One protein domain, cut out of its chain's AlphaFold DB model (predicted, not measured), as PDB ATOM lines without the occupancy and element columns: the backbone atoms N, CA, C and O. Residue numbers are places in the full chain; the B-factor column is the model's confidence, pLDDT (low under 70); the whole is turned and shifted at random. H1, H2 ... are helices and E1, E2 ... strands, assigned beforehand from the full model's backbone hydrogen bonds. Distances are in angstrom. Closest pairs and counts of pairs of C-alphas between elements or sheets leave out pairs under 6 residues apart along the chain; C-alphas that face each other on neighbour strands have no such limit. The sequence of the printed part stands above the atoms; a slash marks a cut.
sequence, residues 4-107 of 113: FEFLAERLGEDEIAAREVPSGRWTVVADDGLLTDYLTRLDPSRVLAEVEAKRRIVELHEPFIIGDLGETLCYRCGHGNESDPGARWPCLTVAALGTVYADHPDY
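What this domain is: This is residues 4 to 107 of the 113 residues of an uncharacterized protein of Isoptericola sediminis (UniProt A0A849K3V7). Two long helices, H1 and H3, lie side by side and run opposite ways, and the shorter H4 packs on residues 4 to 10 of H1. Beyond the last residue of H3 a small two-strand hairpin, E1 and E2, prolongs the shape at one end; at the other end lie the short helix H2 and the long loop of residues 20 to 33, and there residues 29 to 34, of which 34 belongs to H2, stand free. The printed part has 104 residues, with four named helices and two named strands in the order H1, H2, H3, E1, E2, H4; the sheet is E1 - E2, antiparallel, and the class is mostly helix. The whole is loose, with a radius of gyration of the C-alphas of 18.2 A, and spans 61 by 23 by 22 A.

How they stand to each other: E1, residues 63 to 66, and E2, residues 71 to 74, form a hairpin of antiparallel strands, with 133 degrees between their directions. N 64 and O 73 are 2.9 A apart, and N 66 and O 71 are 3.0 A apart, both within hydrogen-bond range. A tight link joins E1 to H3, residues 44 to 60. H3 touches H1, residues 4 to 19, at a shallow tilt of 19 degrees, opposite ways; their closest C-alphas, those of Ala 18 and Pro 44, are 4.8 A apart. H4, residues 92 to 101, touches H1 at residues 4 to 10 alone, at a steep tilt of 48 degrees, the same way; the closest C-alphas, those of Leu 7 and Gly 98, are 6.6 A apart. H3, with residues 54 to 58 alone, only just touches H4, with 3 pairs of C-alphas within 8 A; the closest are those of Val 58 and Val 94, 6.3 A apart. Their tilt of 33 degrees is shallow, only just short of steep, and they run opposite ways. H2, residues 34 to 41, touches no helix: it is apart from H1 and H4, and meets H3 only through their link. Every O i to N i+4 pair is within hydrogen-bond range in H1, H2 and H3; in H4, 4 of 6 are.

Where its parts are: H3 measures 24.3 A from first to last C-alpha, H1 22.3 A, H4 15.1 A, H2 11.2 A, E2 10.2 A and E1 9.7 A. H1 begins at C-alpha 4 (-6.625, 41.917, -9.072), H3 ends at C-alpha 60 (-6.153, 36.393, 1.328), and H4 ends at C-alpha 101 (-1.530, 34.808, -18.201).

The domain as a whole: The C-alphas farthest apart, those of Ala 30 and Asp 68, are 63.0 A apart. The printed part has no cut. The links from H1 to H2, 14 residues, and from E2 to H4, 17 residues, are long. The mean pLDDT of the printed part is 86.2; residues 67, 69 and 79 to 87 are under 70.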
ATOM      1  N   PHE A   4      -5.529  42.595  -9.773       95.94
ATOM      2  CA  PHE A   4      -6.625  41.917  -9.072       95.94
ATOM      3  C   PHE A   4      -7.872  41.795  -9.951       95.94
ATOM      4  O   PHE A   4      -8.460  40.720 -10.024       95.94
ATOM      5  N   GLU A   5      -8.245  42.875 -10.642       96.88
ATOM      6  CA  GLU A   5      -9.351  42.874 -11.609       96.88
ATOM      7  C   GLU A   5      -9.058  41.908 -12.763       96.88
ATOM      8  O   GLU A   5      -9.879  41.047 -13.068       96.88
ATOM      9  N   PHE A   6      -7.849  41.976 -13.325       98.00
ATOM     10  CA  PHE A   6      -7.407  41.077 -14.387       98.00
ATOM     11  C   PHE A   6      -7.470  39.602 -13.964       98.00
ATOM     12  O   PHE A   6      -8.013  38.769 -14.684       98.00
ATOM     13  N   LEU A   7      -6.955  39.263 -12.776       98.12
ATOM     14  CA  LEU A   7      -7.028  37.900 -12.247       98.12
ATOM     15  C   LEU A   7      -8.474  37.458 -12.006       98.12
ATOM     16  O   LEU A   7      -8.798  36.307 -12.287       98.12
ATOM     17  N   ALA A   8      -9.344  38.338 -11.507       98.00
ATOM     18  CA  ALA A   8     -10.753  38.013 -11.310       98.00
ATOM     19  C   ALA A   8     -11.447  37.672 -12.639       98.00
ATOM     20  O   ALA A   8     -12.165  36.671 -12.703       98.00
ATOM     21  N   GLU A   9     -11.192  38.450 -13.695       98.25
ATOM     22  CA  GLU A   9     -11.713  38.188 -15.039       98.25
ATOM     23  C   GLU A   9     -11.196  36.861 -15.603       98.25
ATOM     24  O   GLU A   9     -11.994  35.986 -15.938       98.25
ATOM     25  N   ARG A  10      -9.870  36.670 -15.646       98.38
ATOM     26  CA  ARG A  10      -9.255  35.470 -16.238       98.38
ATOM     27  C   ARG A  10      -9.623  34.190 -15.482       98.38
ATOM     28  O   ARG A  10      -9.927  33.175 -16.098       98.38
ATOM     29  N   LEU A  11      -9.691  34.236 -14.150       98.31
ATOM     30  CA  LEU A  11     -10.169  33.099 -13.351       98.31
ATOM     31  C   LEU A  11     -11.666  32.827 -13.565       98.31
ATOM     32  O   LEU A  11     -12.106  31.687 -13.433       98.31
ATOM     33  N   GLY A  12     -12.460  33.858 -13.861       98.44
ATOM     34  CA  GLY A  12     -13.856  33.708 -14.274       98.44
ATOM     35  C   GLY A  12     -13.990  33.007 -15.624       98.44
ATOM     36  O   GLY A  12     -14.805  32.097 -15.759       98.44
ATOM     37  N   GLU A  13     -13.165  33.380 -16.597       98.06
ATOM     38  CA  GLU A  13     -13.117  32.734 -17.914       98.06
ATOM     39  C   GLU A  13     -12.694  31.268 -17.817       98.06
ATOM     40  O   GLU A  13     -13.372  30.407 -18.378       98.06
ATOM     41  N   ASP A  14     -11.649  30.966 -17.041       97.19
ATOM     42  CA  ASP A  14     -11.200  29.591 -16.794       97.19
ATOM     43  C   ASP A  14     -12.311  28.741 -16.149       97.19
ATOM     44  O   ASP A  14     -12.512  27.580 -16.512       97.19
ATOM     45  N   GLU A  15     -13.071  29.311 -15.207       98.06
ATOM     46  CA  GLU A  15     -14.213  28.634 -14.584       98.06
ATOM     47  C   GLU A  15     -15.341  28.360 -15.582       98.06
ATOM     48  O   GLU A  15     -15.909  27.265 -15.581       98.06
ATOM     49  N   ILE A  16     -15.686  29.348 -16.413       98.06
ATOM     50  CA  ILE A  16     -16.715  29.209 -17.447       98.06
ATOM     51  C   ILE A  16     -16.298  28.111 -18.428       98.06
ATOM     52  O   ILE A  16     -17.054  27.158 -18.616       98.06
ATOM     53  N   ALA A  17     -15.078  28.185 -18.963       95.50
ATOM     54  CA  ALA A  17     -14.547  27.204 -19.902       95.50
ATOM     55  C   ALA A  17     -14.530  25.787 -19.303       95.50
ATOM     56  O   ALA A  17     -14.937  24.829 -19.959       95.50
ATOM     57  N   ALA A  18     -14.129  25.638 -18.036       94.69
ATOM     58  CA  ALA A  18     -14.163  24.345 -17.359       94.69
ATOM     59  C   ALA A  18     -15.599  23.821 -17.167       94.69
ATOM     60  O   ALA A  18     -15.840  22.624 -17.301       94.69
ATOM     61  N   ARG A  19     -16.582  24.683 -16.883       95.44
ATOM     62  CA  ARG A  19     -17.985  24.264 -16.699       95.44
ATOM     63  C   ARG A  19     -18.680  23.816 -17.980       95.44
ATOM     64  O   ARG A  19     -19.616  23.023 -17.900       95.44
ATOM     65  N   GLU A  20     -18.252  24.303 -19.140       94.88
ATOM     66  CA  GLU A  20     -18.817  23.911 -20.440       94.88
ATOM     67  C   GLU A  20     -18.443  22.477 -20.851       94.88
ATOM     68  O   GLU A  20     -19.004  21.913 -21.793       94.88
ATOM     69  N   VAL A  21     -17.507  21.867 -20.126       90.06
ATOM     70  CA  VAL A  21     -16.805  20.650 -20.510       90.06
ATOM     71  C   VAL A  21     -17.076  19.559 -19.451       90.06
ATOM     72  O   VAL A  21     -16.799  19.766 -18.271       90.06
ATOM     73  N   PRO A  22     -17.650  18.389 -19.804       87.00
ATOM     74  CA  PRO A  22     -17.992  17.354 -18.821       87.00
ATOM     75  C   PRO A  22     -16.762  16.727 -18.146       87.00
ATOM     76  O   PRO A  22     -15.854  16.236 -18.806       87.00
ATOM     77  N   SER A  23     -16.735  16.646 -16.818       87.38
ATOM     78  CA  SER A  23     -15.652  15.935 -16.118       87.38
ATOM     79  C   SER A  23     -15.611  14.442 -16.474       87.38
ATOM     80  O   SER A  23     -16.650  13.818 -16.710       87.38
ATOM     81  N   GLY A  24     -14.419  13.844 -16.460       81.62
ATOM     82  CA  GLY A  24     -14.221  12.419 -16.697       81.62
ATOM     83  C   GLY A  24     -13.021  12.102 -17.583       81.62
ATOM     84  O   GLY A  24     -12.171  12.935 -17.875       81.62
ATOM     85  N   ARG A  25     -12.934  10.843 -18.022       76.81
ATOM     86  CA  ARG A  25     -11.839  10.399 -18.884       76.81
ATOM     87  C   ARG A  25     -12.108  10.791 -20.334       76.81
ATOM     88  O   ARG A  25     -12.932  10.176 -21.008       76.81
ATOM     89  N   TRP A  26     -11.351  11.768 -20.806       78.25
ATOM     90  CA  TRP A  26     -11.323  12.190 -22.200       78.25
ATOM     91  C   TRP A  26     -10.506  11.208 -23.034       78.25
ATOM     92  O   TRP A  26      -9.516  10.648 -22.568       78.25
ATOM     93  N   THR A  27     -10.930  10.969 -24.271       75.44
ATOM     94  CA  THR A  27     -10.125  10.247 -25.263       75.44
ATOM     95  C   THR A  27     -10.062  11.109 -26.504       75.44
ATOM     96  O   THR A  27     -11.104  11.435 -27.076       75.44
ATOM     97  N   VAL A  28      -8.856  11.493 -26.912       80.19
ATOM     98  CA  VAL A  28      -8.681  12.216 -28.168       80.19
ATOM     99  C   VAL A  28      -8.627  11.205 -29.301       80.19
ATOM    100  O   VAL A  28      -7.858  10.245 -29.271       80.19
ATOM    101  N   VAL A  29      -9.477  11.400 -30.305       79.81
ATOM    102  CA  VAL A  29      -9.464  10.563 -31.504       79.81
ATOM    103  C   VAL A  29      -8.275  10.977 -32.374       79.81
ATOM    104  O   VAL A  29      -8.111  12.160 -32.650       79.81
ATOM    105  N   ALA A  30      -7.491   9.995 -32.830       72.94
ATOM    106  CA  ALA A  30      -6.283  10.177 -33.647       72.94
ATOM    107  C   ALA A  30      -5.096  10.868 -32.936       72.94
ATOM    108  O   ALA A  30      -4.300  11.548 -33.578       72.94
ATOM    109  N   ASP A  31      -4.963  10.650 -31.627       76.69
ATOM    110  CA  ASP A  31      -3.787  11.008 -30.827       76.69
ATOM    111  C   ASP A  31      -2.868   9.787 -30.611       76.69
ATOM    112  O   ASP A  31      -3.341   8.650 -30.557       76.69
ATOM    113  N   ASP A  32      -1.558  10.009 -30.466       75.94
ATOM    114  CA  ASP A  32      -0.569   8.961 -30.157       75.94
ATOM    115  C   ASP A  32      -0.564   8.551 -28.666       75.94
ATOM    116  O   ASP A  32       0.209   7.688 -28.243       75.94
ATOM    117  N   GLY A  33      -1.475   9.134 -27.883       75.31
ATOM    118  CA  GLY A  33      -1.702   8.901 -26.462       75.31
ATOM    119  C   GLY A  33      -1.151  10.017 -25.572       75.31
ATOM    120  O   GLY A  33      -1.585  10.127 -24.421       75.31
ATOM    121  N   LEU A  34      -0.234  10.854 -26.074       82.00
ATOM    122  CA  LEU A  34       0.388  11.923 -25.288       82.00
ATOM    123  C   LEU A  34      -0.589  13.062 -24.987       82.00
ATOM    124  O   LEU A  34      -0.633  13.542 -23.851       82.00
ATOM    125  N   LEU A  35      -1.406  13.476 -25.962       83.06
ATOM    126  CA  LEU A  35      -2.412  14.517 -25.740       83.06
ATOM    127  C   LEU A  35      -3.514  14.019 -24.797       83.06
ATOM    128  O   LEU A  35      -3.996  14.769 -23.953       83.06
ATOM    129  N   THR A  36      -3.875  12.741 -24.886       83.94
ATOM    130  CA  THR A  36      -4.861  12.106 -24.008       83.94
ATOM    131  C   THR A  36      -4.391  12.083 -22.550       83.94
ATOM    132  O   THR A  36      -5.173  12.420 -21.657       83.94
ATOM    133  N   ASP A  37      -3.126  11.733 -22.282       84.00
ATOM    134  CA  ASP A  37      -2.566  11.796 -20.921       84.00
ATOM    135  C   ASP A  37      -2.514  13.239 -20.399       84.00
ATOM    136  O   ASP A  37      -2.933  13.506 -19.270       84.00
ATOM    137  N   TYR A  38      -2.079  14.187 -21.237       84.88
ATOM    138  CA  TYR A  38      -2.033  15.605 -20.878       84.88
ATOM    139  C   TYR A  38      -3.421  16.154 -20.512       84.88
ATOM    140  O   TYR A  38      -3.590  16.728 -19.436       84.88
ATOM    141  N   LEU A  39      -4.437  15.913 -21.346       83.81
ATOM    142  CA  LEU A  39      -5.806  16.373 -21.099       83.81
ATOM    143  C   LEU A  39      -6.460  15.681 -19.899       83.81
ATOM    144  O   LEU A  39      -7.237  16.310 -19.190       83.81
ATOM    145  N   THR A  40      -6.110  14.423 -19.614       84.12
ATOM    146  CA  THR A  40      -6.592  13.733 -18.404       84.12
ATOM    147  C   THR A  40      -6.140  14.454 -17.128       84.12
ATOM    148  O   THR A  40      -6.866  14.473 -16.135       84.12
ATOM    149  N   ARG A  41      -4.957  15.087 -17.136       85.19
ATOM    150  CA  ARG A  41      -4.468  15.898 -16.003       85.19
ATOM    151  C   ARG A  41      -5.149  17.265 -15.906       85.19
ATOM    152  O   ARG A  41      -5.106  17.872 -14.839       85.19
ATOM    153  N   LEU A  42      -5.779  17.717 -16.989       86.62
ATOM    154  CA  LEU A  42      -6.551  18.956 -17.082       86.62
ATOM    155  C   LEU A  42      -8.060  18.700 -16.973       86.62
ATOM    156  O   LEU A  42      -8.857  19.425 -17.565       86.62
ATOM    157  N   ASP A  43      -8.461  17.664 -16.228       90.38
ATOM    158  CA  ASP A  43      -9.876  17.380 -15.995       90.38
ATOM    159  C   ASP A  43     -10.611  18.641 -15.488       90.38
ATOM    160  O   ASP A  43     -10.111  19.315 -14.579       90.38
ATOM    161  N   PRO A  44     -11.807  18.959 -16.013       94.50
ATOM    162  CA  PRO A  44     -12.553  20.143 -15.604       94.50
ATOM    163  C   PRO A  44     -12.749  20.286 -14.091       94.50
ATOM    164  O   PRO A  44     -12.663  21.390 -13.561       94.50
ATOM    165  N   SER A  45     -12.949  19.184 -13.357       93.69
ATOM    166  CA  SER A  45     -13.092  19.232 -11.895       93.69
ATOM    167  C   SER A  45     -11.805  19.684 -11.200       93.69
ATOM    168  O   SER A  45     -11.854  20.407 -10.202       93.69
ATOM    169  N   ARG A  46     -10.645  19.314 -11.755       94.06
ATOM    170  CA  ARG A  46      -9.336  19.769 -11.286       94.06
ATOM    171  C   ARG A  46      -9.134  21.252 -11.592       94.06
ATOM    172  O   ARG A  46      -8.704  21.973 -10.697       94.06
ATOM    173  N   VAL A  47      -9.477  21.711 -12.797       94.50
ATOM    174  CA  VAL A  47      -9.387  23.135 -13.173       94.50
ATOM    175  C   VAL A  47     -10.257  23.997 -12.256       94.50
ATOM    176  O   VAL A  47      -9.783  24.997 -11.725       94.50
ATOM    177  N   LEU A  48     -11.492  23.571 -11.973       97.06
ATOM    178  CA  LEU A  48     -12.382  24.271 -11.038       97.06
ATOM    179  C   LEU A  48     -11.795  24.355  -9.621       97.06
ATOM    180  O   LEU A  48     -11.862  25.407  -8.988       97.06
ATOM    181  N   ALA A  49     -11.175  23.277  -9.130       97.25
ATOM    182  CA  ALA A  49     -10.484  23.291  -7.841       97.25
ATOM    183  C   ALA A  49      -9.266  24.238  -7.834       97.25
ATOM    184  O   ALA A  49      -8.994  24.882  -6.821       97.25
ATOM    185  N   GLU A  50      -8.541  24.353  -8.948       97.44
ATOM    186  CA  GLU A  50      -7.437  25.308  -9.084       97.44
ATOM    187  C   GLU A  50      -7.922  26.757  -9.135       97.44
ATOM    188  O   GLU A  50      -7.311  27.613  -8.495       97.44
ATOM    189  N   VAL A  51      -9.022  27.040  -9.841       98.12
ATOM    190  CA  VAL A  51      -9.650  28.368  -9.845       98.12
ATOM    191  C   VAL A  51     -10.045  28.774  -8.428       98.12
ATOM    192  O   VAL A  51      -9.683  29.864  -7.987       98.12
ATOM    193  N   GLU A  52     -10.722  27.890  -7.694       98.56
ATOM    194  CA  GLU A  52     -11.124  28.151  -6.309       98.56
ATOM    195  C   GLU A  52      -9.911  28.430  -5.411       98.56
ATOM    196  O   GLU A  52      -9.876  29.417  -4.674       98.56
ATOM    197  N   ALA A  53      -8.859  27.613  -5.523       98.56
ATOM    198  CA  ALA A  53      -7.629  27.825  -4.769       98.56
ATOM    199  C   ALA A  53      -6.978  29.183  -5.091       98.56
ATOM    200  O   ALA A  53      -6.567  29.903  -4.178       98.56
ATOM    201  N   LYS A  54      -6.904  29.560  -6.373       98.38
ATOM    202  CA  LYS A  54      -6.334  30.843  -6.811       98.38
ATOM    203  C   LYS A  54      -7.171  32.026  -6.323       98.38
ATOM    204  O   LYS A  54      -6.590  32.980  -5.813       98.38
ATOM    205  N   ARG A  55      -8.506  31.947  -6.384       98.31
ATOM    206  CA  ARG A  55      -9.411  32.968  -5.819       98.31
ATOM    207  C   ARG A  55      -9.171  33.160  -4.334       98.31
ATOM    208  O   ARG A  55      -8.965  34.286  -3.894       98.31
ATOM    209  N   ARG A  56      -9.077  32.063  -3.581       98.00
ATOM    210  CA  ARG A  56      -8.797  32.129  -2.148       98.00
ATOM    211  C   ARG A  56      -7.454  32.792  -1.850       98.00
ATOM    212  O   ARG A  56      -7.354  33.557  -0.896       98.00
ATOM    213  N   ILE A  57      -6.422  32.522  -2.653       96.69
ATOM    214  CA  ILE A  57      -5.126  33.202  -2.515       96.69
ATOM    215  C   ILE A  57      -5.270  34.699  -2.813       96.69
ATOM    216  O   ILE A  57      -4.764  35.506  -2.040       96.69
ATOM    217  N   VAL A  58      -5.975  35.091  -3.877       95.44
ATOM    218  CA  VAL A  58      -6.203  36.510  -4.204       95.44
ATOM    219  C   VAL A  58      -6.940  37.229  -3.068       95.44
ATOM    220  O   VAL A  58      -6.476  38.276  -2.624       95.44
ATOM    221  N   GLU A  59      -8.011  36.641  -2.528       94.38
ATOM    222  CA  GLU A  59      -8.758  37.179  -1.379       94.38
ATOM    223  C   GLU A  59      -7.888  37.332  -0.128       94.38
ATOM    224  O   GLU A  59      -7.938  38.343   0.566       94.38
ATOM    225  N   LEU A  60      -7.060  36.330   0.181       93.31
ATOM    226  CA  LEU A  60      -6.153  36.393   1.328       93.31
ATOM    227  C   LEU A  60      -5.127  37.524   1.203       93.31
ATOM    228  O   LEU A  60      -4.544  37.911   2.214       93.31
ATOM    229  N   HIS A  61      -4.894  38.023  -0.008       92.44
ATOM    230  CA  HIS A  61      -3.921  39.059  -0.329       92.44
ATOM    231  C   HIS A  61      -4.572  40.369  -0.803       92.44
ATOM    232  O   HIS A  61      -3.876  41.203  -1.387       92.44
ATOM    233  N   GLU A  62      -5.871  40.558  -0.541       87.50
ATOM    234  CA  GLU A  62      -6.633  41.751  -0.921       87.50
ATOM    235  C   GLU A  62      -5.948  43.051  -0.442       87.50
ATOM    236  O   GLU A  62      -5.342  43.072   0.641       87.50
ATOM    237  N   PRO A  63      -5.996  44.136  -1.244       85.56
ATOM    238  CA  PRO A  63      -5.472  45.437  -0.844       85.56
ATOM    239  C   PRO A  63      -6.049  45.918   0.484       85.56
ATOM    240  O   PRO A  63      -7.257  45.923   0.704       85.56
ATOM    241  N   PHE A  64      -5.167  46.422   1.338       82.50
ATOM    242  CA  PHE A  64      -5.523  47.150   2.544       82.50
ATOM    243  C   PHE A  64      -4.931  48.556   2.469       82.50
ATOM    244  O   PHE A  64      -3.729  48.711   2.248       82.50
ATOM    245  N   ILE A  65      -5.774  49.575   2.634       81.31
ATOM    246  CA  ILE A  65      -5.357  50.979   2.584       81.31
ATOM    247  C   ILE A  65      -4.998  51.432   4.001       81.31
ATOM    248  O   ILE A  65      -5.833  51.325   4.903       81.31
ATOM    249  N   ILE A  66      -3.776  51.935   4.207       73.06
ATOM    250  CA  ILE A  66      -3.317  52.427   5.518       73.06
ATOM    251  C   ILE A  66      -3.111  53.941   5.508       73.06
ATOM    252  O   ILE A  66      -2.487  54.500   4.609       73.06
ATOM    253  N   GLY A  67      -3.571  54.575   6.590       67.06
ATOM    254  CA  GLY A  67      -3.268  55.961   6.929       67.06
ATOM    255  C   GLY A  67      -3.966  56.992   6.045       67.06
ATOM    256  O   GLY A  67      -4.652  56.671   5.077       67.06
ATOM    257  N   ASP A  68      -3.759  58.262   6.387       70.31
ATOM    258  CA  ASP A  68      -4.378  59.398   5.692       70.31
ATOM    259  C   ASP A  68      -3.764  59.658   4.298       70.31
ATOM    260  O   ASP A  68      -4.293  60.455   3.526       70.31
ATOM    261  N   LEU A  69      -2.648  58.988   3.972       67.50
ATOM    262  CA  LEU A  69      -1.913  59.115   2.707       67.50
ATOM    263  C   LEU A  69      -2.412  58.162   1.604       67.50
ATOM    264  O   LEU A  69      -2.061  58.353   0.442       67.50
ATOM    265  N   GLY A  70      -3.249  57.171   1.938       71.06
ATOM    266  CA  GLY A  70      -3.857  56.269   0.951       71.06
ATOM    267  C   GLY A  70      -2.922  55.188   0.389       71.06
ATOM    268  O   GLY A  70      -3.141  54.710  -0.724       71.06
ATOM    269  N   GLU A  71      -1.888  54.789   1.130       73.25
ATOM    270  CA  GLU A  71      -0.948  53.749   0.697       73.25
ATOM    271  C   GLU A  71      -1.642  52.380   0.611       73.25
ATOM    272  O   GLU A  71      -2.338  51.968   1.543       73.25
ATOM    273  N   THR A  72      -1.454  51.665  -0.506       79.81
ATOM    274  CA  THR A  72      -2.035  50.327  -0.720       79.81
ATOM    275  C   THR A  72      -1.036  49.230  -0.389       79.81
ATOM    276  O   THR A  72       0.021  49.138  -1.012       79.81
ATOM    277  N   LEU A  73      -1.384  48.381   0.578       79.56
ATOM    278  CA  LEU A  73      -0.506  47.343   1.107       79.56
ATOM    279  C   LEU A  73      -1.167  45.967   1.033       79.56
ATOM    280  O   LEU A  73      -2.390  45.849   0.970       79.56
ATOM    281  N   CYS A  74      -0.366  44.906   1.155       86.50
ATOM    282  CA  CYS A  74      -0.895  43.568   1.406       86.50
ATOM    283  C   CYS A  74      -0.805  43.242   2.903       86.50
ATOM    284  O   CYS A  74       0.267  42.876   3.397       86.50
ATOM    285  N   TYR A  75      -1.934  43.309   3.622       76.19
ATOM    286  CA  TYR A  75      -1.984  43.012   5.063       76.19
ATOM    287  C   TYR A  75      -1.409  41.627   5.393       76.19
ATOM    288  O   TYR A  75      -0.732  41.443   6.405       76.19
ATOM    289  N   ARG A  76      -1.628  40.644   4.512       85.88
ATOM    290  CA  ARG A  76      -1.184  39.266   4.732       85.88
ATOM    291  C   ARG A  76       0.319  39.067   4.587       85.88
ATOM    292  O   ARG A  76       0.875  38.215   5.276       85.88
ATOM    293  N   CYS A  77       0.962  39.828   3.709       81.75
ATOM    294  CA  CYS A  77       2.407  39.762   3.524       81.75
ATOM    295  C   CYS A  77       3.173  40.593   4.558       81.75
ATOM    296  O   CYS A  77       4.363  40.366   4.726       81.75
ATOM    297  N   GLY A  78       2.524  41.560   5.217       70.31
ATOM    298  CA  GLY A  78       3.211  42.524   6.084       70.31
ATOM    299  C   GLY A  78       4.134  43.489   5.326       70.31
ATOM    300  O   GLY A  78       4.858  44.253   5.954       70.31
ATOM    301  N   HIS A  79       4.099  43.464   3.990       62.50
ATOM    302  CA  HIS A  79       4.883  44.317   3.108       62.50
ATOM    303  C   HIS A  79       4.025  45.503   2.673       62.50
ATOM    304  O   HIS A  79       2.992  45.318   2.016       62.50
ATOM    305  N   GLY A  80       4.440  46.712   3.040       53.72
ATOM    306  CA  GLY A  80       3.739  47.901   2.578       53.72
ATOM    307  C   GLY A  80       4.278  49.260   3.003       53.72
ATOM    308  O   GLY A  80       3.762  50.251   2.527       53.72
ATOM    309  N   ASN A  81       5.309  49.378   3.836       53.16
ATOM    310  CA  ASN A  81       5.891  50.707   4.024       53.16
ATOM    311  C   ASN A  81       6.953  50.984   2.951       53.16
ATOM    312  O   ASN A  81       7.709  50.096   2.564       53.16
ATOM    313  N   GLU A  82       7.060  52.243   2.525       53.03
ATOM    314  CA  GLU A  82       8.122  52.737   1.629       53.03
ATOM    315  C   GLU A  82       9.543  52.492   2.189       53.03
ATOM    316  O   GLU A  82      10.544  52.610   1.484       53.03
ATOM    317  N   SER A  83       9.637  52.159   3.482       55.28
ATOM    318  CA  SER A  83      10.876  51.847   4.202       55.28
ATOM    319  C   SER A  83      11.362  50.406   4.009       55.28
ATOM    320  O   SER A  83      12.502  50.110   4.373       55.28
ATOM    321  N   ASP A  84      10.538  49.523   3.445       59.00
ATOM    322  CA  ASP A  84      10.938  48.191   3.012       59.00
ATOM    323  C   ASP A  84      11.119  48.202   1.485       59.00
ATOM    324  O   ASP A  84      10.138  48.144   0.745       59.00
ATOM    325  N   PRO A  85      12.358  48.267   0.967       50.66
ATOM    326  CA  PRO A  85      12.608  48.201  -0.473       50.66
ATOM    327  C   PRO A  85      12.152  46.875  -1.120       50.66
ATOM    328  O   PRO A  85      12.180  46.767  -2.345       50.66
ATOM    329  N   GLY A  86      11.724  45.875  -0.332       53.31
ATOM    330  CA  GLY A  86      11.041  44.660  -0.791       53.31
ATOM    331  C   GLY A  86       9.508  44.755  -0.844       53.31
ATOM    332  O   GLY A  86       8.864  43.846  -1.378       53.31
ATOM    333  N   ALA A  87       8.903  45.837  -0.340       63.09
ATOM    334  CA  ALA A  87       7.459  46.048  -0.346       63.09
ATOM    335  C   ALA A  87       6.950  46.519  -1.713       63.09
ATOM    336  O   ALA A  87       6.637  47.683  -1.943       63.09
ATOM    337  N   ARG A  88       6.851  45.572  -2.646       72.75
ATOM    338  CA  ARG A  88       6.196  45.774  -3.940       72.75
ATOM    339  C   ARG A  88       4.682  45.592  -3.812       72.75
ATOM    340  O   ARG A  88       4.221  44.591  -3.258       72.75
ATOM    341  N   TRP A  89       3.921  46.518  -4.393       79.81
ATOM    342  CA  TRP A  89       2.496  46.343  -4.676       79.81
ATOM    343  C   TRP A  89       2.252  46.220  -6.195       79.81
ATOM    344  O   TRP A  89       2.817  47.018  -6.944       79.81
ATOM    345  N   PRO A  90       1.403  45.286  -6.673       87.31
ATOM    346  CA  PRO A  90       0.839  44.134  -5.956       87.31
ATOM    347  C   PRO A  90       1.920  43.230  -5.352       87.31
ATOM    348  O   PRO A  90       3.041  43.173  -5.858       87.31
ATOM    349  N   CYS A  91       1.597  42.522  -4.267       89.19
ATOM    350  CA  CYS A  91       2.575  41.648  -3.616       89.19
ATOM    351  C   CYS A  91       3.032  40.508  -4.546       89.19
ATOM    352  O   CYS A  91       2.270  40.042  -5.397       89.19
ATOM    353  N   LEU A  92       4.258  40.011  -4.338       90.69
ATOM    354  CA  LEU A  92       4.868  38.984  -5.196       90.69
ATOM    355  C   LEU A  92       4.036  37.700  -5.306       90.69
ATOM    356  O   LEU A  92       4.061  37.051  -6.345       90.69
ATOM    357  N   THR A  93       3.264  37.348  -4.273       92.81
ATOM    358  CA  THR A  93       2.360  36.190  -4.318       92.81
ATOM    359  C   THR A  93       1.284  36.362  -5.388       92.81
ATOM    360  O   THR A  93       1.068  35.460  -6.192       92.81
ATOM    361  N   VAL A  94       0.629  37.526  -5.433       94.88
ATOM    362  CA  VAL A  94      -0.413  37.816  -6.432       94.88
ATOM    363  C   VAL A  94       0.220  38.038  -7.808       94.88
ATOM    364  O   VAL A  94      -0.283  37.511  -8.797       94.88
ATOM    365  N   ALA A  95       1.368  38.722  -7.874       94.69
ATOM    366  CA  ALA A  95       2.149  38.873  -9.104       94.69
ATOM    367  C   ALA A  95       2.514  37.514  -9.731       94.69
ATOM    368  O   ALA A  95       2.355  37.325 -10.935       94.69
ATOM    369  N   ALA A  96       2.926  36.538  -8.913       95.94
ATOM    370  CA  ALA A  96       3.241  35.188  -9.368       95.94
ATOM    371  C   ALA A  96       2.020  34.474  -9.967       95.94
ATOM    372  O   ALA A  96       2.157  33.821 -10.999       95.94
ATOM    373  N   LEU A  97       0.822  34.634  -9.391       97.50
ATOM    374  CA  LEU A  97      -0.407  34.081  -9.981       97.50
ATOM    375  C   LEU A  97      -0.695  34.665 -11.368       97.50
ATOM    376  O   LEU A  97      -1.107  33.930 -12.263       97.50
ATOM    377  N   GLY A  98      -0.424  35.958 -11.560       97.44
ATOM    378  CA  GLY A  98      -0.584  36.634 -12.848       97.44
ATOM    379  C   GLY A  98       0.269  36.039 -13.969       97.44
ATOM    380  O   GLY A  98      -0.131  36.102 -15.127       97.44
ATOM    381  N   THR A  99       1.413  35.423 -13.649       97.56
ATOM    382  CA  THR A  99       2.368  34.935 -14.663       97.56
ATOM    383  C   THR A  99       1.810  33.849 -15.580       97.56
ATOM    384  O   THR A  99       2.286  33.717 -16.704       97.56
ATOM    385  N   VAL A 100       0.777  33.116 -15.150       96.69
ATOM    386  CA  VAL A 100       0.090  32.113 -15.986       96.69
ATOM    387  C   VAL A 100      -0.569  32.754 -17.214       96.69
ATOM    388  O   VAL A 100      -0.734  32.096 -18.235       96.69
ATOM    389  N   TYR A 101      -0.886  34.045 -17.137       97.75
ATOM    390  CA  TYR A 101      -1.530  34.808 -18.201       97.75
ATOM    391  C   TYR A 101      -0.583  35.836 -18.835       97.75
ATOM    392  O   TYR A 101      -1.048  36.794 -19.441       97.75
ATOM    393  N   ALA A 102       0.737  35.669 -18.696       97.50
ATOM    394  CA  ALA A 102       1.716  36.642 -19.188       97.50
ATOM    395  C   ALA A 102       1.694  36.842 -20.717       97.50
ATOM    396  O   ALA A 102       2.146  37.875 -21.199       97.50
ATOM    397  N   ASP A 103       1.160  35.870 -21.462       97.50
ATOM    398  CA  ASP A 103       0.977  35.946 -22.917       97.50
ATOM    399  C   ASP A 103      -0.359  36.609 -23.320       97.50
ATOM    400  O   ASP A 103      -0.643  36.778 -24.507       97.50
ATOM    401  N   HIS A 104      -1.209  36.974 -22.352       97.75
ATOM    402  CA  HIS A 104      -2.481  37.643 -22.614       97.75
ATOM    403  C   HIS A 104      -2.238  39.104 -23.042       97.75
ATOM    404  O   HIS A 104      -1.457  39.795 -22.392       97.75
ATOM    405  N   PRO A 105      -2.923  39.632 -24.076       97.25
ATOM    406  CA  PRO A 105      -2.683  40.992 -24.579       97.25
ATOM    407  C   PRO A 105      -2.929  42.094 -23.540       97.25
ATOM    408  O   PRO A 105      -2.254  43.118 -23.565       97.25
ATOM    409  N   ASP A 106      -3.867  41.868 -22.619       97.50
ATOM    410  CA  ASP A 106      -4.168  42.806 -21.529       97.50
ATOM    411  C   ASP A 106      -3.278  42.622 -20.284       97.50
ATOM    412  O   ASP A 106      -3.496  43.286 -19.271       97.50
ATOM    413  N   TYR A 107      -2.306  41.702 -20.318       97.69
ATOM    414  CA  TYR A 107      -1.330  41.555 -19.242       97.69
ATOM    415  C   TYR A 107      -0.307  42.692 -19.296       97.69
ATOM    416  O   TYR A 107       0.374  42.887 -20.303       97.69
TER     417      TYR A 107